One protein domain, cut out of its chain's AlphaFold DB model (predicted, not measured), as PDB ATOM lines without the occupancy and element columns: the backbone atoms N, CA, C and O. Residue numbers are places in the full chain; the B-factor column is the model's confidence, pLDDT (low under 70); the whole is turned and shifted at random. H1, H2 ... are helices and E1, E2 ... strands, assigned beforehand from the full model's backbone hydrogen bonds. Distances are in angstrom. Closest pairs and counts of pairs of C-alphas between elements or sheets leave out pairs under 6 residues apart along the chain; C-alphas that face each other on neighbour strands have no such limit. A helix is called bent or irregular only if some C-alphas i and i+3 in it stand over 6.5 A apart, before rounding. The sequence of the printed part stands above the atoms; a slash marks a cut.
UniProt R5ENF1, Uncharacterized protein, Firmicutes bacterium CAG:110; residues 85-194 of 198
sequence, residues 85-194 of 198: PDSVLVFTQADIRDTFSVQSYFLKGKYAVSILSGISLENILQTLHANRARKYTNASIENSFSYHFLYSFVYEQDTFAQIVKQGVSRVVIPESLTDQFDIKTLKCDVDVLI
ATOM      1  N   PRO A  85     -22.312 -26.432 -21.796       70.31
ATOM      2  CA  PRO A  85     -22.140 -26.522 -23.251       70.31
ATOM      3  C   PRO A  85     -20.672 -26.670 -23.687       70.31
ATOM      4  O   PRO A  85     -20.390 -27.017 -24.827       70.31
ATOM      5  N   ASP A  86     -19.718 -26.426 -22.788       77.62
ATOM      6  CA  ASP A  86     -18.282 -26.621 -23.008       77.62
ATOM      7  C   ASP A  86     -17.798 -28.026 -22.599       77.62
ATOM      8  O   ASP A  86     -16.601 -28.256 -22.429       77.62
ATOM      9  N   SER A  87     -18.726 -28.970 -22.422       80.94
ATOM     10  CA  SER A  87     -18.400 -30.324 -21.987       80.94
ATOM     11  C   SER A  87     -17.601 -31.101 -23.039       80.94
ATOM     12  O   SER A  87     -17.879 -31.059 -24.242       80.94
ATOM     13  N   VAL A  88     -16.601 -31.838 -22.556       83.56
ATOM     14  CA  VAL A  88     -15.746 -32.737 -23.330       83.56
ATOM     15  C   VAL A  88     -16.003 -34.165 -22.869       83.56
ATOM     16  O   VAL A  88     -15.921 -34.471 -21.678       83.56
ATOM     17  N   LEU A  89     -16.307 -35.053 -23.810       83.25
ATOM     18  CA  LEU A  89     -16.470 -36.478 -23.542       83.25
ATOM     19  C   LEU A  89     -15.157 -37.204 -23.797       83.25
ATOM     20  O   LEU A  89     -14.605 -37.104 -24.884       83.25
ATOM     21  N   VAL A  90     -14.681 -37.975 -22.825       82.31
ATOM     22  CA  VAL A  90     -13.462 -38.779 -22.946       82.31
ATOM     23  C   VAL A  90     -13.815 -40.255 -22.825       82.31
ATOM     24  O   VAL A  90     -14.367 -40.696 -21.811       82.31
ATOM     25  N   PHE A  91     -13.489 -41.026 -23.857       81.25
ATOM     26  CA  PHE A  91     -13.654 -42.473 -23.857       81.25
ATOM     27  C   PHE A  91     -12.472 -43.151 -23.176       81.25
ATOM     28  O   PHE A  91     -11.310 -42.865 -23.451       81.25
ATOM     29  N   THR A  92     -12.781 -44.080 -22.280       79.56
ATOM     30  CA  THR A  92     -11.794 -44.833 -21.504       79.56
ATOM     31  C   THR A  92     -12.256 -46.263 -21.282       79.56
ATOM     32  O   THR A  92     -13.408 -46.616 -21.548       79.56
ATOM     33  N   GLN A  93     -11.369 -47.118 -20.781       80.81
ATOM     34  CA  GLN A  93     -11.778 -48.441 -20.335       80.81
ATOM     35  C   GLN A  93     -12.631 -48.322 -19.067       80.81
ATOM     36  O   GLN A  93     -12.285 -47.584 -18.145       80.81
ATOM     37  N   ALA A  94     -13.740 -49.060 -19.003       83.38
ATOM     38  CA  ALA A  94     -14.585 -49.023 -17.822       83.38
ATOM     39  C   ALA A  94     -13.945 -49.808 -16.669       83.38
ATOM     40  O   ALA A  94     -13.623 -50.993 -16.805       83.38
ATOM     41  N   ASP A  95     -13.815 -49.164 -15.518       82.38
ATOM     42  CA  ASP A  95     -13.410 -49.772 -14.266       82.38
ATOM     43  C   ASP A  95     -14.322 -49.364 -13.105       82.38
ATOM     44  O   ASP A  95     -15.006 -48.335 -13.108       82.38
ATOM     45  N   ILE A  96     -14.355 -50.234 -12.098       80.75
ATOM     46  CA  ILE A  96     -14.994 -49.952 -10.818       80.75
ATOM     47  C   ILE A  96     -13.903 -49.944  -9.768       80.75
ATOM     48  O   ILE A  96     -13.307 -50.980  -9.469       80.75
ATOM     49  N   ARG A  97     -13.631 -48.766  -9.215       73.00
ATOM     50  CA  ARG A  97     -12.727 -48.631  -8.083       73.00
ATOM     51  C   ARG A  97     -13.462 -49.024  -6.810       73.00
ATOM     52  O   ARG A  97     -14.541 -48.508  -6.527       73.00
ATOM     53  N   ASP A  98     -12.882 -49.951  -6.065       64.81
ATOM     54  CA  ASP A  98     -13.351 -50.260  -4.719       64.81
ATOM     55  C   ASP A  98     -12.938 -49.125  -3.776       64.81
ATOM     56  O   ASP A  98     -11.805 -48.650  -3.832       64.81
ATOM     57  N   THR A  99     -13.835 -48.708  -2.889       55.09
ATOM     58  CA  THR A  99     -13.564 -47.686  -1.870       55.09
ATOM     59  C   THR A  99     -12.401 -48.083  -0.952       55.09
ATOM     60  O   THR A  99     -11.732 -47.212  -0.401       55.09
ATOM     61  N   PHE A 100     -12.147 -49.388  -0.790       52.78
ATOM     62  CA  PHE A 100     -11.132 -49.917   0.128       52.78
ATOM     63  C   PHE A 100      -9.933 -50.581  -0.562       52.78
ATOM     64  O   PHE A 100      -9.010 -51.018   0.124       52.78
ATOM     65  N   SER A 101      -9.911 -50.647  -1.898       54.50
ATOM     66  CA  SER A 101      -8.785 -51.206  -2.654       54.50
ATOM     67  C   SER A 101      -8.075 -50.130  -3.465       54.50
ATOM     68  O   SER A 101      -8.688 -49.265  -4.087       54.50
ATOM     69  N   VAL A 102      -6.746 -50.223  -3.518       52.47
ATOM     70  CA  VAL A 102      -5.929 -49.443  -4.460       52.47
ATOM     71  C   VAL A 102      -6.160 -49.927  -5.901       52.47
ATOM     72  O   VAL A 102      -5.911 -49.187  -6.849       52.47
ATOM     73  N   GLN A 103      -6.661 -51.154  -6.077       60.22
ATOM     74  CA  GLN A 103      -6.914 -51.755  -7.383       60.22
ATOM     75  C   GLN A 103      -8.348 -51.507  -7.851       60.22
ATOM     76  O   GLN A 103      -9.310 -51.736  -7.116       60.22
ATOM     77  N   SER A 104      -8.484 -51.085  -9.108       69.75
ATOM     78  CA  SER A 104      -9.766 -51.021  -9.796       69.75
ATOM     79  C   SER A 104     -10.061 -52.319 -10.552       69.75
ATOM     80  O   SER A 104      -9.172 -53.004 -11.065       69.75
ATOM     81  N   TYR A 105     -11.341 -52.681 -10.603       73.81
ATOM     82  CA  TYR A 105     -11.823 -53.842 -11.337       73.81
ATOM     83  C   TYR A 105     -12.140 -53.443 -12.773       73.81
ATOM     84  O   TYR A 105     -13.137 -52.768 -13.026       73.81
ATOM     85  N   PHE A 106     -11.311 -53.889 -13.715       76.25
ATOM     86  CA  PHE A 106     -11.563 -53.692 -15.139       76.25
ATOM     87  C   PHE A 106     -12.788 -54.485 -15.591       76.25
ATOM     88  O   PHE A 106     -12.835 -55.713 -15.470       76.25
ATOM     89  N   LEU A 107     -13.752 -53.794 -16.188       77.81
ATOM     90  CA  LEU A 107     -14.908 -54.420 -16.808       77.81
ATOM     91  C   LEU A 107     -14.533 -54.857 -18.228       77.81
ATOM     92  O   LEU A 107     -14.295 -54.032 -19.114       77.81
ATOM     93  N   LYS A 108     -14.441 -56.169 -18.465       74.31
ATOM     94  CA  LYS A 108     -13.940 -56.686 -19.746       74.31
ATOM     95  C   LYS A 108     -14.900 -56.367 -20.892       74.31
ATOM     96  O   LYS A 108     -16.080 -56.722 -20.848       74.31
ATOM     97  N   GLY A 109     -14.363 -55.736 -21.937       72.38
ATOM     98  CA  GLY A 109     -15.118 -55.349 -23.132       72.38
ATOM     99  C   GLY A 109     -16.179 -54.279 -22.870       72.38
ATOM    100  O   GLY A 109     -17.136 -54.185 -23.633       72.38
ATOM    101  N   LYS A 110     -16.056 -53.519 -21.774       80.00
ATOM    102  CA  LYS A 110     -16.880 -52.339 -21.513       80.00
ATOM    103  C   LYS A 110     -16.003 -51.093 -21.538       80.00
ATOM    104  O   LYS A 110     -14.910 -51.073 -20.968       80.00
ATOM    105  N   TYR A 111     -16.535 -50.050 -22.152       80.62
ATOM    106  CA  TYR A 111     -15.923 -48.732 -22.214       80.62
ATOM    107  C   TYR A 111     -16.757 -47.758 -21.400       80.62
ATOM    108  O   TYR A 111     -17.970 -47.934 -21.269       80.62
ATOM    109  N   ALA A 112     -16.101 -46.773 -20.809       84.81
ATOM    110  CA  ALA A 112     -16.730 -45.718 -20.044       84.81
ATOM    111  C   ALA A 112     -16.560 -44.386 -20.769       84.81
ATOM    112  O   ALA A 112     -15.497 -44.084 -21.311       84.81
ATOM    113  N   VAL A 113     -17.622 -43.594 -20.745       85.75
ATOM    114  CA  VAL A 113     -17.628 -42.205 -21.183       85.75
ATOM    115  C   VAL A 113     -17.525 -41.349 -19.930       85.75
ATOM    116  O   VAL A 113     -18.371 -41.448 -19.039       85.75
ATOM    117  N   SER A 114     -16.470 -40.545 -19.848       85.75
ATOM    118  CA  SER A 114     -16.259 -39.572 -18.775       85.75
ATOM    119  C   SER A 114     -16.540 -38.171 -19.299       85.75
ATOM    120  O   SER A 114     -16.074 -37.817 -20.378       85.75
ATOM    121  N   ILE A 115     -17.302 -37.385 -18.546       85.69
ATOM    122  CA  ILE A 115     -17.684 -36.020 -18.901       85.69
ATOM    123  C   ILE A 115     -16.805 -35.055 -18.114       85.69
ATOM    124  O   ILE A 115     -16.814 -35.073 -16.879       85.69
ATOM    125  N   LEU A 116     -16.064 -34.218 -18.835       85.56
ATOM    126  CA  LEU A 116     -15.243 -33.142 -18.292       85.56
ATOM    127  C   LEU A 116     -15.825 -31.778 -18.698       85.56
ATOM    128  O   LEU A 116     -16.453 -31.674 -19.747       85.56
ATOM    129  N   SER A 117     -15.606 -30.729 -17.906       86.56
ATOM    130  CA  SER A 117     -15.986 -29.344 -18.240       86.56
ATOM    131  C   SER A 117     -14.870 -28.355 -17.912       86.56
ATOM    132  O   SER A 117     -14.079 -28.581 -16.994       86.56
ATOM    133  N   GLY A 118     -14.800 -27.253 -18.666       80.62
ATOM    134  CA  GLY A 118     -13.899 -26.137 -18.386       80.62
ATOM    135  C   GLY A 118     -12.416 -26.449 -18.580       80.62
ATOM    136  O   GLY A 118     -11.581 -25.833 -17.921       80.62
ATOM    137  N   ILE A 119     -12.071 -27.412 -19.440       79.94
ATOM    138  CA  ILE A 119     -10.684 -27.817 -19.688       79.94
ATOM    139  C   ILE A 119     -10.369 -27.854 -21.190       79.94
ATOM    140  O   ILE A 119     -11.183 -28.289 -22.004       79.94
ATOM    141  N   SER A 120      -9.178 -27.378 -21.563       79.06
ATOM    142  CA  SER A 120      -8.704 -27.406 -22.949       79.06
ATOM    143  C   SER A 120      -8.217 -28.799 -23.352       79.06
ATOM    144  O   SER A 120      -7.696 -29.558 -22.532       79.06
ATOM    145  N   LEU A 121      -8.328 -29.112 -24.645       72.75
ATOM    146  CA  LEU A 121      -7.825 -30.365 -25.217       72.75
ATOM    147  C   LEU A 121      -6.332 -30.565 -24.938       72.75
ATOM    148  O   LEU A 121      -5.927 -31.654 -24.552       72.75
ATOM    149  N   GLU A 122      -5.524 -29.515 -25.088       76.94
ATOM    150  CA  GLU A 122      -4.080 -29.576 -24.849       76.94
ATOM    151  C   GLU A 122      -3.761 -30.021 -23.422       76.94
ATOM    152  O   GLU A 122      -2.921 -30.895 -23.233       76.94
ATOM    153  N   ASN A 123      -4.487 -29.497 -22.429       78.88
ATOM    154  CA  ASN A 123      -4.312 -29.901 -21.038       78.88
ATOM    155  C   ASN A 123      -4.764 -31.347 -20.814       78.88
ATOM    156  O   ASN A 123      -4.064 -32.093 -20.134       78.88
ATOM    157  N   ILE A 124      -5.889 -31.766 -21.412       78.56
ATOM    158  CA  ILE A 124      -6.334 -33.165 -21.348       78.56
ATOM    159  C   ILE A 124      -5.233 -34.077 -21.906       78.56
ATOM    160  O   ILE A 124      -4.773 -34.976 -21.206       78.56
ATOM    161  N   LEU A 125      -4.774 -33.823 -23.134       75.81
ATOM    162  CA  LEU A 125      -3.745 -34.620 -23.798       75.81
ATOM    163  C   LEU A 125      -2.441 -34.618 -23.002       75.81
ATOM    164  O   LEU A 125      -1.877 -35.679 -22.750       75.81
ATOM    165  N   GLN A 126      -1.980 -33.454 -22.548       77.62
ATOM    166  CA  GLN A 126      -0.741 -33.334 -21.788       77.62
ATOM    167  C   GLN A 126      -0.805 -34.111 -20.472       77.62
ATOM    168  O   GLN A 126       0.137 -34.833 -20.154       77.62
ATOM    169  N   THR A 127      -1.901 -34.008 -19.715       74.81
ATOM    170  CA  THR A 127      -2.070 -34.751 -18.459       74.81
ATOM    171  C   THR A 127      -2.193 -36.251 -18.703       74.81
ATOM    172  O   THR A 127      -1.595 -37.037 -17.965       74.81
ATOM    173  N   LEU A 128      -2.909 -36.664 -19.752       73.88
ATOM    174  CA  LEU A 128      -2.990 -38.068 -20.145       73.88
ATOM    175  C   LEU A 128      -1.587 -38.600 -20.483       73.88
ATOM    176  O   LEU A 128      -1.097 -39.502 -19.802       73.88
ATOM    177  N   HIS A 129      -0.884 -37.970 -21.428       72.88
ATOM    178  CA  HIS A 129       0.468 -38.365 -21.837       72.88
ATOM    179  C   HIS A 129       1.489 -38.324 -20.686       72.88
ATOM    180  O   HIS A 129       2.345 -39.209 -20.594       72.88
ATOM    181  N   ALA A 130       1.403 -37.339 -19.785       68.31
ATOM    182  CA  ALA A 130       2.294 -37.221 -18.630       68.31
ATOM    183  C   ALA A 130       2.111 -38.369 -17.628       68.31
ATOM    184  O   ALA A 130       3.091 -38.834 -17.044       68.31
ATOM    185  N   ASN A 131       0.881 -38.867 -17.466       64.38
ATOM    186  CA  ASN A 131       0.578 -39.916 -16.498       64.38
ATOM    187  C   ASN A 131       1.058 -41.315 -16.917       64.38
ATOM    188  O   ASN A 131       0.991 -42.222 -16.088       64.38
ATOM    189  N   ARG A 132       1.567 -41.505 -18.151       55.50
ATOM    190  CA  ARG A 132       2.135 -42.774 -18.676       55.50
ATOM    191  C   ARG A 132       1.322 -44.026 -18.302       55.50
ATOM    192  O   ARG A 132       1.867 -45.122 -18.154       55.50
ATOM    193  N   ALA A 133       0.018 -43.870 -18.096       52.78
ATOM    194  CA  ALA A 133      -0.831 -44.948 -17.635       52.78
ATOM    195  C   ALA A 133      -1.124 -45.830 -18.844       52.78
ATOM    196  O   ALA A 133      -1.783 -45.397 -19.781       52.78
ATOM    197  N   ARG A 134      -0.633 -47.074 -18.814       51.16
ATOM    198  CA  ARG A 134      -0.769 -48.062 -19.902       51.16
ATOM    199  C   ARG A 134      -2.196 -48.231 -20.436       51.16
ATOM    200  O   ARG A 134      -2.356 -48.715 -21.547       51.16
ATOM    201  N   LYS A 135      -3.217 -47.908 -19.631       63.19
ATOM    202  CA  LYS A 135      -4.638 -47.881 -20.004       63.19
ATOM    203  C   LYS A 135      -5.354 -46.812 -19.188       63.19
ATOM    204  O   LYS A 135      -5.357 -46.894 -17.959       63.19
ATOM    205  N   TYR A 136      -5.977 -45.841 -19.847       71.62
ATOM    206  CA  TYR A 136      -6.828 -44.870 -19.162       71.62
ATOM    207  C   TYR A 136      -8.156 -45.520 -18.772       71.62
ATOM    208  O   TYR A 136      -8.824 -46.148 -19.600       71.62
ATOM    209  N   THR A 137      -8.545 -45.347 -17.512       76.31
ATOM    210  CA  THR A 137      -9.846 -45.774 -16.989       76.31
ATOM    211  C   THR A 137     -10.655 -44.590 -16.485       76.31
ATOM    212  O   THR A 137     -10.080 -43.547 -16.167       76.31
ATOM    213  N   ASN A 138     -11.974 -44.742 -16.349       80.75
ATOM    214  CA  ASN A 138     -12.812 -43.681 -15.783       80.75
ATOM    215  C   ASN A 138     -12.365 -43.271 -14.373       80.75
ATOM    216  O   ASN A 138     -12.369 -42.080 -14.080       80.75
ATOM    217  N   ALA A 139     -11.918 -44.204 -13.522       80.31
ATOM    218  CA  ALA A 139     -11.373 -43.842 -12.212       80.31
ATOM    219  C   ALA A 139     -10.049 -43.061 -12.313       80.31
ATOM    220  O   ALA A 139      -9.786 -42.169 -11.506       80.31
ATOM    221  N   SER A 140      -9.203 -43.365 -13.304       78.81
ATOM    222  CA  SER A 140      -7.974 -42.599 -13.549       78.81
ATOM    223  C   SER A 140      -8.277 -41.176 -14.026       78.81
ATOM    224  O   SER A 140      -7.590 -40.243 -13.610       78.81
ATOM    225  N   ILE A 141      -9.296 -41.003 -14.874       81.31
ATOM    226  CA  ILE A 141      -9.763 -39.686 -15.329       81.31
ATOM    227  C   ILE A 141     -10.322 -38.885 -14.154       81.31
ATOM    228  O   ILE A 141      -9.910 -37.747 -13.950       81.31
ATOM    229  N   GLU A 142     -11.185 -39.490 -13.337       82.56
ATOM    230  CA  GLU A 142     -11.749 -38.860 -12.136       82.56
ATOM    231  C   GLU A 142     -10.655 -38.379 -11.165       82.56
ATOM    232  O   GLU A 142     -10.724 -37.264 -10.648       82.56
ATOM    233  N   ASN A 143      -9.592 -39.168 -10.974       80.94
ATOM    234  CA  ASN A 143      -8.452 -38.762 -10.146       80.94
ATOM    235  C   ASN A 143      -7.598 -37.659 -10.792       80.94
ATOM    236  O   ASN A 143      -7.098 -36.784 -10.093       80.94
ATOM    237  N   SER A 144      -7.381 -37.723 -12.107       80.06
ATOM    238  CA  SER A 144      -6.494 -36.779 -12.808       80.06
ATOM    239  C   SER A 144      -7.156 -35.416 -13.010       80.06
ATOM    240  O   SER A 144      -6.473 -34.399 -13.068       80.06
ATOM    241  N   PHE A 145      -8.487 -35.397 -13.093       83.25
ATOM    242  CA  PHE A 145      -9.282 -34.219 -13.416       83.25
ATOM    243  C   PHE A 145     -10.392 -33.976 -12.388       83.25
ATOM    244  O   PHE A 145     -11.487 -33.574 -12.763       83.25
ATOM    245  N   SER A 146     -10.139 -34.184 -11.091       80.44
ATOM    246  CA  SER A 146     -11.186 -34.127 -10.053       80.44
ATOM    247  C   SER A 146     -12.013 -32.835 -10.042       80.44
ATOM    248  O   SER A 146     -13.198 -32.880  -9.741       80.44
ATOM    249  N   TYR A 147     -11.416 -31.694 -10.399       81.69
ATOM    250  CA  TYR A 147     -12.111 -30.398 -10.450       81.69
ATOM    251  C   TYR A 147     -12.900 -30.154 -11.743       81.69
ATOM    252  O   TYR A 147     -13.766 -29.286 -11.770       81.69
ATOM    253  N   HIS A 148     -12.596 -30.902 -12.802       84.00
ATOM    254  CA  HIS A 148     -13.235 -30.782 -14.113       84.00
ATOM    255  C   HIS A 148     -14.177 -31.952 -14.407       84.00
ATOM    256  O   HIS A 148     -14.952 -31.893 -15.356       84.00
ATOM    257  N   PHE A 149     -14.104 -33.018 -13.615       84.81
ATOM    258  CA  PHE A 149     -14.888 -34.228 -13.772       84.81
ATOM    259  C   PHE A 149     -16.313 -34.037 -13.252       84.81
ATOM    260  O   PHE A 149     -16.524 -33.734 -12.081       84.81
ATOM    261  N   LEU A 150     -17.291 -34.251 -14.132       84.25
ATOM    262  CA  LEU A 150     -18.710 -34.130 -13.804       84.25
ATOM    263  C   LEU A 150     -19.342 -35.492 -13.527       84.25
ATOM    264  O   LEU A 150     -19.996 -35.689 -12.505       84.25
ATOM    265  N   TYR A 151     -19.179 -36.435 -14.456       84.69
ATOM    266  CA  TYR A 151     -19.814 -37.746 -14.359       84.69
ATOM    267  C   TYR A 151     -19.137 -38.783 -15.256       84.69
ATOM    268  O   TYR A 151     -18.500 -38.437 -16.248       84.69
ATOM    269  N   SER A 152     -19.316 -40.070 -14.947       87.12
ATOM    270  CA  SER A 152     -18.904 -41.170 -15.825       87.12
ATOM    271  C   SER A 152     -19.931 -42.290 -15.858       87.12
ATOM    272  O   SER A 152     -20.524 -42.632 -14.835       87.12
ATOM    273  N   PHE A 153     -20.118 -42.903 -17.022       87.19
ATOM    274  CA  PHE A 153     -21.027 -44.034 -17.209       87.19
ATOM    275  C   PHE A 153     -20.493 -44.986 -18.283       87.19
ATOM    276  O   PHE A 153     -19.681 -44.610 -19.125       87.19
ATOM    277  N   VAL A 154     -20.930 -46.243 -18.249       85.62
ATOM    278  CA  VAL A 154     -20.604 -47.235 -19.277       85.62
ATOM    279  C   VAL A 154     -21.314 -46.872 -20.571       85.62
ATOM    280  O   VAL A 154     -22.516 -46.618 -20.575       85.62
ATOM    281  N   TYR A 155     -20.560 -46.894 -21.664       82.12
ATOM    282  CA  TYR A 155     -21.051 -46.588 -22.995       82.12
ATOM    283  C   TYR A 155     -22.257 -47.458 -23.371       82.12
ATOM    284  O   TYR A 155     -22.206 -48.691 -23.336       82.12
ATOM    285  N   GLU A 156     -23.326 -46.783 -23.776       81.56
ATOM    286  CA  GLU A 156     -24.516 -47.342 -24.403       81.56
ATOM    287  C   GLU A 156     -24.910 -46.378 -25.528       81.56
ATOM    288  O   GLU A 156     -24.946 -45.162 -25.315       81.56
ATOM    289  N   GLN A 157     -25.143 -46.907 -26.732       75.94
ATOM    290  CA  GLN A 157     -25.283 -46.104 -27.953       75.94
ATOM    291  C   GLN A 157     -26.410 -45.066 -27.848       75.94
ATOM    292  O   GLN A 157     -26.210 -43.905 -28.205       75.94
ATOM    293  N   ASP A 158     -27.561 -45.460 -27.298       78.31
ATOM    294  CA  ASP A 158     -28.727 -44.584 -27.139       78.31
ATOM    295  C   ASP A 158     -28.442 -43.417 -26.187       78.31
ATOM    296  O   ASP A 158     -28.750 -42.262 -26.486       78.31
ATOM    297  N   THR A 159     -27.806 -43.712 -25.053       80.50
ATOM    298  CA  THR A 159     -27.434 -42.726 -24.033       80.50
ATOM    299  C   THR A 159     -26.399 -41.745 -24.566       80.50
ATOM    300  O   THR A 159     -26.519 -40.535 -24.382       80.50
ATOM    301  N   PHE A 160     -25.385 -42.260 -25.260       80.25
ATOM    302  CA  PHE A 160     -24.356 -41.434 -25.874       80.25
ATOM    303  C   PHE A 160     -24.955 -40.490 -26.921       80.25
ATOM    304  O   PHE A 160     -24.686 -39.291 -26.890       80.25
ATOM    305  N   ALA A 161     -25.839 -40.992 -27.788       78.31
ATOM    306  CA  ALA A 161     -26.528 -40.167 -28.775       78.31
ATOM    307  C   ALA A 161     -27.404 -39.079 -28.129       78.31
ATOM    308  O   ALA A 161     -27.508 -37.980 -28.675       78.31
ATOM    309  N   GLN A 162     -28.029 -39.355 -26.978       79.38
ATOM    310  CA  GLN A 162     -28.782 -38.349 -26.221       79.38
ATOM    311  C   GLN A 162     -27.869 -37.250 -25.676       79.38
ATOM    312  O   GLN A 162     -28.175 -36.080 -25.868       79.38
ATOM    313  N   ILE A 163     -26.733 -37.604 -25.073       80.31
ATOM    314  CA  ILE A 163     -25.797 -36.623 -24.505       80.31
ATOM    315  C   ILE A 163     -25.168 -35.766 -25.607       80.31
ATOM    316  O   ILE A 163     -25.140 -34.547 -25.490       80.31
ATOM    317  N   VAL A 164     -24.748 -36.364 -26.726       77.38
ATOM    318  CA  VAL A 164     -24.199 -35.609 -27.866       77.38
ATOM    319  C   VAL A 164     -25.211 -34.591 -28.409       77.38
ATOM    320  O   VAL A 164     -24.838 -33.467 -28.744       77.38
ATOM    321  N   LYS A 165     -26.507 -34.937 -28.446       76.69
ATOM    322  CA  LYS A 165     -27.574 -34.011 -28.873       76.69
ATOM    323  C   LYS A 165     -27.736 -32.793 -27.962       76.69
ATOM    324  O   LYS A 165     -28.295 -31.801 -28.418       76.69
ATOM    325  N   GLN A 166     -27.244 -32.841 -26.727       73.56
ATOM    326  CA  GLN A 166     -27.335 -31.733 -25.770       73.56
ATOM    327  C   GLN A 166     -26.268 -30.653 -25.977       73.56
ATOM    328  O   GLN A 166     -26.208 -29.703 -25.202       73.56
ATOM    329  N   GLY A 167     -25.457 -30.759 -27.034       65.81
ATOM    330  CA  GLY A 167     -24.478 -29.731 -27.387       65.81
ATOM    331  C   GLY A 167     -23.136 -29.931 -26.696       65.81
ATOM    332  O   GLY A 167     -22.568 -28.985 -26.166       65.81
ATOM    333  N   VAL A 168     -22.634 -31.167 -26.710       72.31
ATOM    334  CA  VAL A 168     -21.252 -31.470 -26.320       72.31
ATOM    335  C   VAL A 168     -20.300 -30.758 -27.276       72.31
ATOM    336  O   VAL A 168     -20.484 -30.811 -28.492       72.31
ATOM    337  N   SER A 169     -19.266 -30.122 -26.735       67.56
ATOM    338  CA  SER A 169     -18.289 -29.385 -27.536       67.56
ATOM    339  C   SER A 169     -17.330 -30.329 -28.262       67.56
ATOM    340  O   SER A 169     -17.071 -30.159 -29.454       67.56
ATOM    341  N   ARG A 170     -16.834 -31.363 -27.564       76.25
ATOM    342  CA  ARG A 170     -15.803 -32.271 -28.089       76.25
ATOM    343  C   ARG A 170     -15.904 -33.704 -27.595       76.25
ATOM    344  O   ARG A 170     -16.359 -33.961 -26.481       76.25
ATOM    345  N   VAL A 171     -15.406 -34.628 -28.413       77.31
ATOM    346  CA  VAL A 171     -15.296 -36.051 -28.078       77.31
ATOM    347  C   VAL A 171     -13.864 -36.532 -28.310       77.31
ATOM    348  O   VAL A 171     -13.356 -36.452 -29.419       77.31
ATOM    349  N   VAL A 172     -13.233 -37.067 -27.268       77.19
ATOM    350  CA  VAL A 172     -11.896 -37.668 -27.300       77.19
ATOM    351  C   VAL A 172     -12.039 -39.187 -27.275       77.19
ATOM    352  O   VAL A 172     -12.578 -39.746 -26.311       77.19
ATOM    353  N   ILE A 173     -11.563 -39.859 -28.324       72.19
ATOM    354  CA  ILE A 173     -11.684 -41.313 -28.507       72.19
ATOM    355  C   ILE A 173     -10.287 -41.946 -28.616       72.19
ATOM    356  O   ILE A 173      -9.496 -41.478 -29.428       72.19
ATOM    357  N   PRO A 174      -9.967 -43.006 -27.851       68.62
ATOM    358  CA  PRO A 174      -8.748 -43.789 -28.045       68.62
ATOM    359  C   PRO A 174      -8.674 -44.405 -29.443       68.62
ATOM    360  O   PRO A 174      -9.680 -44.896 -29.957       68.62
ATOM    361  N   GLU A 175      -7.485 -44.452 -30.034       67.25
ATOM    362  CA  GLU A 175      -7.286 -44.967 -31.388       67.25
ATOM    363  C   GLU A 175      -7.778 -46.415 -31.534       67.25
ATOM    364  O   GLU A 175      -8.475 -46.728 -32.500       67.25
ATOM    365  N   SER A 176      -7.548 -47.262 -30.521       62.41
ATOM    366  CA  SER A 176      -8.019 -48.659 -30.480       62.41
ATOM    367  C   SER A 176      -9.538 -48.837 -30.578       62.41
ATOM    368  O   SER A 176     -10.032 -49.947 -30.798       62.41
ATOM    369  N   LEU A 177     -10.290 -47.758 -30.385       62.97
ATOM    370  CA  LEU A 177     -11.744 -47.735 -30.378       62.97
ATOM    371  C   LEU A 177     -12.357 -47.036 -31.590       62.97
ATOM    372  O   LEU A 177     -13.565 -47.140 -31.797       62.97
ATOM    373  N   THR A 178     -11.542 -46.360 -32.395       62.44
ATOM    374  CA  THR A 178     -11.963 -45.563 -33.558       62.44
ATOM    375  C   THR A 178     -12.807 -46.381 -34.538       62.44
ATOM    376  O   THR A 178     -13.838 -45.905 -35.003       62.44
ATOM    377  N   ASP A 179     -12.439 -47.646 -34.767       60.00
ATOM    378  CA  ASP A 179     -13.127 -48.553 -35.699       60.00
ATOM    379  C   ASP A 179     -14.468 -49.096 -35.175       60.00
ATOM    380  O   ASP A 179     -15.263 -49.649 -35.935       60.00
ATOM    381  N   GLN A 180     -14.738 -48.963 -33.871       61.47
ATOM    382  CA  GLN A 180     -15.993 -49.411 -33.256       61.47
ATOM    383  C   GLN A 180     -17.079 -48.329 -33.284       61.47
ATOM    384  O   GLN A 180     -18.224 -48.601 -32.915       61.47
ATOM    385  N   PHE A 181     -16.737 -47.113 -33.715       63.41
ATOM    386  CA  PHE A 181     -17.631 -45.966 -33.705       63.41
ATOM    387  C   PHE A 181     -17.846 -45.410 -35.106       63.41
ATOM    388  O   PHE A 181     -16.911 -45.180 -35.868       63.41
ATOM    389  N   ASP A 182     -19.100 -45.099 -35.426       57.97
ATOM    390  CA  ASP A 182     -19.426 -44.406 -36.666       57.97
ATOM    391  C   ASP A 182     -19.228 -42.894 -36.471       57.97
ATOM    392  O   ASP A 182     -20.175 -42.123 -36.286       57.97
ATOM    393  N   ILE A 183     -17.958 -42.477 -36.444       59.69
ATOM    394  CA  ILE A 183     -17.497 -41.101 -36.166       59.69
ATOM    395  C   ILE A 183     -18.201 -40.073 -37.065       59.69
ATOM    396  O   ILE A 183     -18.452 -38.943 -36.659       59.69
ATOM    397  N   LYS A 184     -18.617 -40.495 -38.264       56.00
ATOM    398  CA  LYS A 184     -19.333 -39.677 -39.254       56.00
ATOM    399  C   LYS A 184     -20.715 -39.203 -38.797       56.00
ATOM    400  O   LYS A 184     -21.278 -38.302 -39.413       56.00
ATOM    401  N   THR A 185     -21.281 -39.806 -37.753       56.34
ATOM    402  CA  THR A 185     -22.595 -39.425 -37.209       56.34
ATOM    403  C   THR A 185     -22.522 -38.311 -36.160       56.34
ATOM    404  O   THR A 185     -23.557 -37.747 -35.793       56.34
ATOM    405  N   LEU A 186     -21.320 -37.957 -35.696       60.94
ATOM    406  CA  LEU A 186     -21.102 -36.921 -34.692       60.94
ATOM    407  C   LEU A 186     -21.015 -35.540 -35.356       60.94
ATOM    408  O   LEU A 186     -20.273 -35.339 -36.311       60.94
ATOM    409  N   LYS A 187     -21.786 -34.575 -34.841       59.06
ATOM    410  CA  LYS A 187     -21.752 -33.163 -35.277       59.06
ATOM    411  C   LYS A 187     -20.736 -32.309 -34.503       59.06
ATOM    412  O   LYS A 187     -20.716 -31.096 -34.683       59.06
ATOM    413  N   CYS A 188     -19.956 -32.925 -33.620       63.62
ATOM    414  CA  CYS A 188     -19.012 -32.273 -32.714       63.62
ATOM    415  C   CYS A 188     -17.578 -32.569 -33.165       63.62
ATOM    416  O   CYS A 188     -17.363 -33.556 -33.871       63.62
ATOM    417  N   ASP A 189     -16.608 -31.765 -32.731       65.06
ATOM    418  CA  ASP A 189     -15.198 -32.046 -33.013       65.06
ATOM    419  C   ASP A 189     -14.789 -33.366 -32.331       65.06
ATOM    420  O   ASP A 189     -15.071 -33.590 -31.146       65.06
ATOM    421  N   VAL A 190     -14.164 -34.260 -33.102       64.31
ATOM    422  CA  VAL A 190     -13.700 -35.573 -32.638       64.31
ATOM    423  C   VAL A 190     -12.183 -35.610 -32.709       64.31
ATOM    424  O   VAL A 190     -11.610 -35.517 -33.793       64.31
ATOM    425  N   ASP A 191     -11.551 -35.793 -31.556       64.38
ATOM    426  CA  ASP A 191     -10.109 -35.942 -31.426       64.38
ATOM    427  C   ASP A 191      -9.775 -37.413 -31.160       64.38
ATOM    428  O   ASP A 191     -10.269 -38.022 -30.204       64.38
ATOM    429  N   VAL A 192      -8.935 -37.998 -32.015       61.12
ATOM    430  CA  VAL A 192      -8.446 -39.370 -31.842       61.12
ATOM    431  C   VAL A 192      -7.156 -39.331 -31.033       61.12
ATOM    432  O   VAL A 192      -6.190 -38.665 -31.405       61.12
ATOM    433  N   LEU A 193      -7.144 -40.040 -29.911       64.88
ATOM    434  CA  LEU A 193      -6.009 -40.134 -29.009       64.88
ATOM    435  C   LEU A 193      -5.237 -41.414 -29.319       64.88
ATOM    436  O   LEU A 193      -5.745 -42.506 -29.081       64.88
ATOM    437  N   ILE A 194      -4.021 -41.272 -29.846       56.44
ATOM    438  CA  ILE A 194      -3.130 -42.401 -30.142       56.44
ATOM    439  C   ILE A 194      -2.853 -43.150 -28.839       56.44
ATOM    440  O   ILE A 194      -2.288 -42.585 -27.893       56.44
TER     441      ILE A 194
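What this domain is: This is residues 85 to 194 of the 198 residues of an uncharacterized protein of Firmicutes bacterium CAG:110 (UniProt R5ENF1). One strongly twisted sheet of five strands curls round the short helix H2; H1 is over the same face, H3 is over the opposite face, and H4 sits by the edge strand E5. The long, bent hairpin of E1 and E2 reaches out past the other parts, and its link, residues 98 to 103, makes one end of the longest axis. The printed part has 110 residues, with four named helices and five named strands in the order E1 E2 H1 H2 E3 H3 E4 H4 E5; the sheet runs E3 E2 E1 E4 E5 and is mixed. The class is mixed, helices and strands. The whole is compact, with a radius of gyration of the C-alphas of 13.3 A and spans of 40 by 27 by 24 A.

How they stand to each other: E1, residues 88 to 97, and E2, residues 104 to 116, are an antiparallel hairpin, with N 90 and O 114 at 2.8 A and N 105 and O 96 at 2.8 A, within hydrogen-bond range. E1 bends by 79 degrees at residue 93, and E2 by 119 degrees at residue 108. H1, residues 121 to 130, is on the sheet at a height of 8.7 A, over none of its strands, but only just: 2 of its C-alphas fall on E1. H2, residues 138 to 144, is on the same face, and the sheet curls round it; the closest C-alphas of E1 and H2, those of Thr 92 and Asn 138, are 5.9 A apart. H1 and H2 are close but not clearly touching, about perpendicular at 87 degrees, with Thr 127 and Ser 144 closest, their C-alphas 7.5 A apart. E3, residues 149 to 154, is an edge strand antiparallel to E2, with N 115 and O 151 at 2.8 A. H3, residues 157 to 165, is on the opposite face from H1 and H2, at a height of 9.2 A; it lies only just over E2 and E1, with 3 of its C-alphas on each, slantwise to the strands at 37 degrees to E1 on the local plane. E4, residues 170 to 174, is parallel to E1, with N 91 and O 172 at 2.9 A. E3, H3 and E4 form a split strand-helix-strand unit, two strands running the same way with E2 and E1 between them in the sheet, and its crossover is right-handed. H4, residues 175 to 180, is on the sheet; its closest approach to E5, residues 189 to 193, is between the C-alphas of Glu 175 and Leu 193, 5.5 A apart. E4, H4 and E5 form a strand-helix-strand unit, two parallel neighbours with a helix between them along the chain, also right-handed; N 173 and O 191 are 2.9 A apart. H3 and H4 are apart. In H1, H2 and H3 every O i to N i+4 pair is within hydrogen-bond range; in H4 0 of 2 are, beside 2 of 3 O i to N i+3 pairs.

Where its parts are: E1 begins at C-alpha 88, (-15.746, -32.737, -23.330), and measures 22.2 A from first to last C-alpha; E2 measures 20.5 A. H1 measures 13.9 A, H2 9.8 A, E3 15.2 A and H3 12.3 A. E4 measures 13.5 A. H4 measures 10.0 A and is irregular, with C-alphas 176 and 179 7.3 A apart. E5 measures 12.9 A and ends at C-alpha 193, (-6.009, -40.134, -29.009).

The domain as a whole: The two C-alphas farthest apart, those of Phe 100 and Lys 184, are 41.5 A apart. The printed part has no cut, and no link is long. The mean pLDDT of the printed part is 73.5; residues 98 to 104, 130 to 135, 167, 169 and 174 to 194 are under 70.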